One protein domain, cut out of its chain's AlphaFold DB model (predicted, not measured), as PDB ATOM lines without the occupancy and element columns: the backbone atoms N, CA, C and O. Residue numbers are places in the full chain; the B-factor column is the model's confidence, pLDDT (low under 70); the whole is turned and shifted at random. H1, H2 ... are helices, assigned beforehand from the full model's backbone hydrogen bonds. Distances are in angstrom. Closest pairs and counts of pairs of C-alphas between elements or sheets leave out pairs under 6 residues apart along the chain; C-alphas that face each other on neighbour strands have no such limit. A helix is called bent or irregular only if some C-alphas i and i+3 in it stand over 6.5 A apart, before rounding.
ATOM      1  N   ILE A   4     -39.906 -33.075 -31.674       76.56
ATOM      2  CA  ILE A   4     -39.139 -31.836 -31.528       76.56
ATOM      3  C   ILE A   4     -38.049 -31.681 -32.605       76.56
ATOM      4  O   ILE A   4     -37.987 -30.641 -33.248       76.56
ATOM      5  N   VAL A   5     -37.217 -32.699 -32.858       81.06
ATOM      6  CA  VAL A   5     -36.125 -32.613 -33.855       81.06
ATOM      7  C   VAL A   5     -36.667 -32.482 -35.280       81.06
ATOM      8  O   VAL A   5     -36.109 -31.745 -36.095       81.06
ATOM      9  N   SER A   6     -37.781 -33.157 -35.573       80.38
ATOM     10  CA  SER A   6     -38.477 -33.016 -36.856       80.38
ATOM     11  C   SER A   6     -39.075 -31.613 -37.019       80.38
ATOM     12  O   SER A   6     -38.951 -31.026 -38.093       80.38
ATOM     13  N   GLY A   7     -39.633 -31.038 -35.949       78.25
ATOM     14  CA  GLY A   7     -40.141 -29.666 -35.945       78.25
ATOM     15  C   GLY A   7     -39.028 -28.649 -36.182       78.25
ATOM     16  O   GLY A   7     -39.135 -27.833 -37.088       78.25
ATOM     17  N   ILE A   8     -37.910 -28.763 -35.457       82.19
ATOM     18  CA  ILE A   8     -36.737 -27.887 -35.626       82.19
ATOM     19  C   ILE A   8     -36.178 -27.978 -37.053       82.19
ATOM     20  O   ILE A   8     -35.885 -26.950 -37.658       82.19
ATOM     21  N   SER A   9     -36.073 -29.183 -37.625       80.94
ATOM     22  CA  SER A   9     -35.607 -29.350 -39.012       80.94
ATOM     23  C   SER A   9     -36.576 -28.739 -40.025       80.94
ATOM     24  O   SER A   9     -36.134 -28.119 -40.985       80.94
ATOM     25  N   THR A  10     -37.888 -28.863 -39.800       81.44
ATOM     26  CA  THR A  10     -38.908 -28.264 -40.680       81.44
ATOM     27  C   THR A  10     -38.863 -26.738 -40.604       81.44
ATOM     28  O   THR A  10     -38.871 -26.064 -41.629       81.44
ATOM     29  N   VAL A  11     -38.732 -26.186 -39.397       83.69
ATOM     30  CA  VAL A  11     -38.556 -24.746 -39.173       83.69
ATOM     31  C   VAL A  11     -37.271 -24.234 -39.833       83.69
ATOM     32  O   VAL A  11     -37.292 -23.178 -40.453       83.69
ATOM     33  N   SER A  12     -36.170 -24.984 -39.742       81.62
ATOM     34  CA  SER A  12     -34.896 -24.644 -40.390       81.62
ATOM     35  C   SER A  12     -34.989 -24.666 -41.923       81.62
ATOM     36  O   SER A  12     -34.395 -23.827 -42.592       81.62
ATOM     37  N   ALA A  13     -35.756 -25.603 -42.491       81.19
ATOM     38  CA  ALA A  13     -35.874 -25.775 -43.938       81.19
ATOM     39  C   ALA A  13     -36.807 -24.756 -44.616       81.19
ATOM     40  O   ALA A  13     -36.556 -24.382 -45.759       81.19
ATOM     41  N   VAL A  14     -37.887 -24.338 -43.945       81.50
ATOM     42  CA  VAL A  14     -38.962 -23.523 -44.556       81.50
ATOM     43  C   VAL A  14     -39.092 -22.128 -43.915       81.50
ATOM     44  O   VAL A  14     -39.634 -21.211 -44.525       81.50
ATOM     45  N   GLY A  15     -38.539 -21.926 -42.713       77.88
ATOM     46  CA  GLY A  15     -38.616 -20.672 -41.954       77.88
ATOM     47  C   GLY A  15     -39.894 -20.537 -41.110       77.88
ATOM     48  O   GLY A  15     -40.934 -21.095 -41.445       77.88
ATOM     49  N   LEU A  16     -39.832 -19.778 -40.001       75.81
ATOM     50  CA  LEU A  16     -40.954 -19.606 -39.050       75.81
ATOM     51  C   LEU A  16     -42.184 -18.889 -39.634       75.81
ATOM     52  O   LEU A  16     -43.271 -18.996 -39.072       75.81
ATOM     53  N   SER A  17     -42.015 -18.123 -40.710       77.69
ATOM     54  CA  SER A  17     -43.060 -17.281 -41.298       77.69
ATOM     55  C   SER A  17     -43.957 -18.008 -42.302       77.69
ATOM     56  O   SER A  17     -44.897 -17.398 -42.812       77.69
ATOM     57  N   ASP A  18     -43.693 -19.282 -42.605       79.25
ATOM     58  CA  ASP A  18     -44.519 -20.033 -43.547       79.25
ATOM     59  C   ASP A  18     -45.859 -20.443 -42.894       79.25
ATOM     60  O   ASP A  18     -45.869 -21.182 -41.905       79.25
ATOM     61  N   PRO A  19     -47.022 -20.021 -43.424       77.25
ATOM     62  CA  PRO A  19     -48.324 -20.380 -42.858       77.25
ATOM     63  C   PRO A  19     -48.619 -21.890 -42.918       77.25
ATOM     64  O   PRO A  19     -49.532 -22.367 -42.244       77.25
ATOM     65  N   ARG A  20     -47.862 -22.666 -43.706       80.62
ATOM     66  CA  ARG A  20     -48.055 -24.115 -43.886       80.62
ATOM     67  C   ARG A  20     -47.120 -24.957 -43.022       80.62
ATOM     68  O   ARG A  20     -47.139 -26.181 -43.144       80.62
ATOM     69  N   LEU A  21     -46.340 -24.342 -42.135       81.12
ATOM     70  CA  LEU A  21     -45.302 -25.007 -41.341       81.12
ATOM     71  C   LEU A  21     -45.836 -26.221 -40.565       81.12
ATOM     72  O   LEU A  21     -45.252 -27.298 -40.630       81.12
ATOM     73  N   GLY A  22     -46.996 -26.091 -39.911       79.44
ATOM     74  CA  GLY A  22     -47.637 -27.211 -39.212       79.44
ATOM     75  C   GLY A  22     -48.022 -28.360 -40.151       79.44
ATOM     76  O   GLY A  22     -47.736 -29.520 -39.863       79.44
ATOM     77  N   ALA A  23     -48.610 -28.048 -41.309       81.81
ATOM     78  CA  ALA A  23     -48.992 -29.055 -42.298       81.81
ATOM     79  C   ALA A  23     -47.767 -29.759 -42.899       81.81
ATOM     80  O   ALA A  23     -47.782 -30.980 -43.027       81.81
ATOM     81  N   LEU A  24     -46.702 -29.016 -43.214       81.38
ATOM     82  CA  LEU A  24     -45.437 -29.554 -43.725       81.38
ATOM     83  C   LEU A  24     -44.723 -30.419 -42.685       81.38
ATOM     84  O   LEU A  24     -44.226 -31.493 -43.019       81.38
ATOM     85  N   TRP A  25     -44.732 -30.000 -41.420       81.19
ATOM     86  CA  TRP A  25     -44.142 -30.769 -40.329       81.19
ATOM     87  C   TRP A  25     -44.861 -32.108 -40.144       81.19
ATOM     88  O   TRP A  25     -44.211 -33.152 -40.150       81.19
ATOM     89  N   PHE A  26     -46.196 -32.112 -40.069       81.69
ATOM     90  CA  PHE A  26     -46.966 -33.355 -39.967       81.69
ATOM     91  C   PHE A  26     -46.858 -34.223 -41.232       81.69
ATOM     92  O   PHE A  26     -46.715 -35.442 -41.117       81.69
ATOM     93  N   GLN A  27     -46.860 -33.619 -42.426       82.31
ATOM     94  CA  GLN A  27     -46.657 -34.317 -43.704       82.31
ATOM     95  C   GLN A  27     -45.285 -34.978 -43.813       82.31
ATOM     96  O   GLN A  27     -45.196 -36.046 -44.400       82.31
ATOM     97  N   ALA A  28     -44.228 -34.379 -43.264       79.69
ATOM     98  CA  ALA A  28     -42.896 -34.977 -43.247       79.69
ATOM     99  C   ALA A  28     -42.743 -36.003 -42.112       79.69
ATOM    100  O   ALA A  28     -42.073 -37.027 -42.262       79.69
ATOM    101  N   TRP A  29     -43.383 -35.753 -40.969       81.75
ATOM    102  CA  TRP A  29     -43.285 -36.604 -39.792       81.75
ATOM    103  C   TRP A  29     -43.977 -37.953 -39.998       81.75
ATOM    104  O   TRP A  29     -43.338 -38.981 -39.799       81.75
ATOM    105  N   ILE A  30     -45.229 -37.984 -40.461       81.12
ATOM    106  CA  ILE A  30     -46.005 -39.229 -40.633       81.12
ATOM    107  C   ILE A  30     -45.303 -40.284 -41.517       81.12
ATOM    108  O   ILE A  30     -45.135 -41.418 -41.058       81.12
ATOM    109  N   PRO A  31     -44.841 -39.979 -42.746       81.75
ATOM    110  CA  PRO A  31     -44.189 -40.973 -43.598       81.75
ATOM    111  C   PRO A  31     -42.857 -41.457 -43.016       81.75
ATOM    112  O   PRO A  31     -42.474 -42.601 -43.254       81.75
ATOM    113  N   SER A  32     -42.177 -40.647 -42.193       81.06
ATOM    114  CA  SER A  32     -40.943 -41.085 -41.530       81.06
ATOM    115  C   SER A  32     -41.167 -42.278 -40.592       81.06
ATOM    116  O   SER A  32     -40.298 -43.142 -40.489       81.06
ATOM    117  N   TRP A  33     -42.344 -42.386 -39.961       81.62
ATOM    118  CA  TRP A  33     -42.706 -43.537 -39.118       81.62
ATOM    119  C   TRP A  33     -42.980 -44.782 -39.952       81.62
ATOM    120  O   TRP A  33     -42.536 -45.876 -39.601       81.62
ATOM    121  N   LEU A  34     -43.664 -44.595 -41.081       86.25
ATOM    122  CA  LEU A  34     -43.973 -45.642 -42.053       86.25
ATOM    123  C   LEU A  34     -42.708 -46.292 -42.620       86.25
ATOM    124  O   LEU A  34     -42.685 -47.498 -42.837       86.25
ATOM    125  N   VAL A  35     -41.645 -45.509 -42.808       86.69
ATOM    126  CA  VAL A  35     -40.336 -45.996 -43.262       86.69
ATOM    127  C   VAL A  35     -39.500 -46.555 -42.103       86.69
ATOM    128  O   VAL A  35     -38.821 -47.566 -42.261       86.69
ATOM    129  N   ALA A  36     -39.557 -45.950 -40.914       84.81
ATOM    130  CA  ALA A  36     -38.770 -46.399 -39.766       84.81
ATOM    131  C   ALA A  36     -39.190 -47.784 -39.249       84.81
ATOM    132  O   ALA A  36     -38.324 -48.580 -38.894       84.81
ATOM    133  N   ALA A  37     -40.491 -48.091 -39.218       87.00
ATOM    134  CA  ALA A  37     -41.002 -49.372 -38.728       87.00
ATOM    135  C   ALA A  37     -40.420 -50.605 -39.464       87.00
ATOM    136  O   ALA A  37     -39.858 -51.470 -38.788       87.00
ATOM    137  N   PRO A  38     -40.473 -50.705 -40.810       89.88
ATOM    138  CA  PRO A  38     -39.878 -51.832 -41.532       89.88
ATOM    139  C   PRO A  38     -38.349 -51.838 -41.457       89.88
ATOM    140  O   PRO A  38     -37.727 -52.896 -41.471       89.88
ATOM    141  N   ILE A  39     -37.714 -50.670 -41.338       92.38
ATOM    142  CA  ILE A  39     -36.264 -50.606 -41.144       92.38
ATOM    143  C   ILE A  39     -35.890 -51.191 -39.782       92.38
ATOM    144  O   ILE A  39     -34.960 -51.986 -39.703       92.38
ATOM    145  N   MET A  40     -36.609 -50.853 -38.709       90.44
ATOM    146  CA  MET A  40     -36.316 -51.374 -37.372       90.44
ATOM    147  C   MET A  40     -36.443 -52.898 -37.300       90.44
ATOM    148  O   MET A  40     -35.596 -53.532 -36.674       90.44
ATOM    149  N   THR A  41     -37.440 -53.501 -37.957       89.50
ATOM    150  CA  THR A  41     -37.587 -54.967 -37.977       89.50
ATOM    151  C   THR A  41     -36.439 -55.658 -38.711       89.50
ATOM    152  O   THR A  41     -35.978 -56.707 -38.266       89.50
ATOM    153  N   VAL A  42     -35.922 -55.052 -39.782       93.75
ATOM    154  CA  VAL A  42     -34.787 -55.583 -40.555       93.75
ATOM    155  C   VAL A  42     -33.439 -55.318 -39.872       93.75
ATOM    156  O   VAL A  42     -32.553 -56.169 -39.885       93.75
ATOM    157  N   VAL A  43     -33.264 -54.153 -39.249       94.50
ATOM    158  CA  VAL A  43     -31.990 -53.718 -38.652       94.50
ATOM    159  C   VAL A  43     -31.777 -54.298 -37.252       94.50
ATOM    160  O   VAL A  43     -30.636 -54.545 -36.865       94.50
ATOM    161  N   ALA A  44     -32.842 -54.589 -36.497       91.62
ATOM    162  CA  ALA A  44     -32.744 -55.202 -35.172       91.62
ATOM    163  C   ALA A  44     -31.851 -56.466 -35.111       91.62
ATOM    164  O   ALA A  44     -30.982 -56.519 -34.233       91.62
ATOM    165  N   PRO A  45     -31.985 -57.474 -36.000       88.56
ATOM    166  CA  PRO A  45     -31.100 -58.640 -35.983       88.56
ATOM    167  C   PRO A  45     -29.650 -58.300 -36.356       88.56
ATOM    168  O   PRO A  45     -28.727 -58.871 -35.778       88.56
ATOM    169  N   LEU A  46     -29.433 -57.341 -37.263       91.88
ATOM    170  CA  LEU A  46     -28.091 -56.898 -37.658       91.88
ATOM    171  C   LEU A  46     -27.353 -56.246 -36.486       91.88
ATOM    172  O   LEU A  46     -26.203 -56.582 -36.211       91.88
ATOM    173  N   VAL A  47     -28.034 -55.356 -35.761       94.12
ATOM    174  CA  VAL A  47     -27.479 -54.691 -34.576       94.12
ATOM    175  C   VAL A  47     -27.171 -55.711 -33.483       94.12
ATOM    176  O   VAL A  47     -26.094 -55.661 -32.894       94.12
ATOM    177  N   ARG A  48     -28.062 -56.685 -33.252       90.88
ATOM    178  CA  ARG A  48     -27.806 -57.782 -32.305       90.88
ATOM    179  C   ARG A  48     -26.546 -58.566 -32.669       90.88
ATOM    180  O   ARG A  48     -25.697 -58.762 -31.805       90.88
ATOM    181  N   GLY A  49     -26.391 -58.943 -33.937       91.44
ATOM    182  CA  GLY A  49     -25.199 -59.646 -34.411       91.44
ATOM    183  C   GLY A  49     -23.916 -58.819 -34.276       91.44
ATOM    184  O   GLY A  49     -22.881 -59.355 -33.890       91.44
ATOM    185  N   ALA A  50     -23.974 -57.513 -34.551       93.94
ATOM    186  CA  ALA A  50     -22.828 -56.617 -34.404       93.94
ATOM    187  C   ALA A  50     -22.389 -56.474 -32.940       93.94
ATOM    188  O   ALA A  50     -21.202 -56.595 -32.646       93.94
ATOM    189  N   ILE A  51     -23.343 -56.290 -32.021       94.69
ATOM    190  CA  ILE A  51     -23.060 -56.190 -30.584       94.69
ATOM    191  C   ILE A  51     -22.439 -57.492 -30.075       94.69
ATOM    192  O   ILE A  51     -21.422 -57.440 -29.396       94.69
ATOM    193  N   GLN A  52     -22.985 -58.655 -30.451       93.44
ATOM    194  CA  GLN A  52     -22.439 -59.952 -30.034       93.44
ATOM    195  C   GLN A  52     -20.985 -60.174 -30.469       93.44
ATOM    196  O   GLN A  52     -20.252 -60.875 -29.783       93.44
ATOM    197  N   ARG A  53     -20.557 -59.586 -31.590       89.19
ATOM    198  CA  ARG A  53     -19.162 -59.663 -32.051       89.19
ATOM    199  C   ARG A  53     -18.218 -58.723 -31.304       89.19
ATOM    200  O   ARG A  53     -17.018 -58.927 -31.382       89.19
ATOM    201  N   MET A  54     -18.735 -57.683 -30.651       90.81
ATOM    202  CA  MET A  54     -17.925 -56.734 -29.878       90.81
ATOM    203  C   MET A  54     -17.692 -57.198 -28.436       90.81
ATOM    204  O   MET A  54     -16.755 -56.730 -27.798       90.81
ATOM    205  N   THR A  55     -18.551 -58.073 -27.909       85.75
ATOM    206  CA  THR A  55     -18.441 -58.627 -26.548       85.75
ATOM    207  C   THR A  55     -17.748 -59.992 -26.464       85.75
ATOM    208  O   THR A  55     -17.561 -60.478 -25.349       85.75
ATOM    209  N   LEU A  56     -17.375 -60.600 -27.596       63.84
ATOM    210  CA  LEU A  56     -16.545 -61.813 -27.687       63.84
ATOM    211  C   LEU A  56     -15.098 -61.443 -28.021       63.84
ATOM    212  O   LEU A  56     -14.198 -62.113 -27.474       63.84
TER     213      LEU A  56
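What this domain is: This is residues 4 to 56 of the 56 residues of the protein "DUF2798 domain-containing protein" of Georhizobium profundi (UniProt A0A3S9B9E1). A short helix, H1, is joined by a loop to one long bent helix, H2, which folds back past it, so that the shape is a hook with a long bent shaft. H1 packs slantwise on the first part of the shaft, and residues 33 to 56, of which 33 to 54 belong to H2, stick out free and make much of the length. The printed part has 53 residues with two named helices, H1 then H2, and no named strand; the class is all helix. It is extended, with a radius of gyration of the C-alphas of 16.9 A and spans of 54 by 19 by 13 A.

How they stand to each other: H1, residues 4 to 14, is followed by a short link of 6 residues. H2, residues 21 to 54, was assigned as one helix by its hydrogen bonds, but it is bent: C-alphas 42 and 45 are 6.6 A apart. Its arms are H2a, residues 21 to 42, and H2b, residues 45 to 54, at a steep tilt of 66 degrees. H1 and H2a touch, H2a with residues 21 to 29 alone; their closest C-alphas, those of Thr 10 and Trp 25, are 5.8 A apart. They run opposite ways at a steep tilt of 53 degrees. H2a has a kink of 25 degrees near residue 35. H1 and H2b are apart. Every O i to N i+4 pair is within hydrogen-bond range in H1 and H2b; in H2a 13 of 18 are.

Where its parts are: H1 begins at C-alpha 4, (-39.139, -31.836, -31.528), and measures 15.5 A from first to last C-alpha. H2a begins at C-alpha 21, (-45.302, -25.007, -41.341), and measures 32.3 A. H2b measures 14.6 A and ends at C-alpha 54, (-17.925, -56.734, -29.878).

The domain as a whole: The two C-alphas farthest apart, those of Pro 19 and Leu 56, are 54.4 A apart. The printed part has no cut and ends at residue 56, the chain's last. Its mean pLDDT is 84.3, and residue 56 alone is under 70.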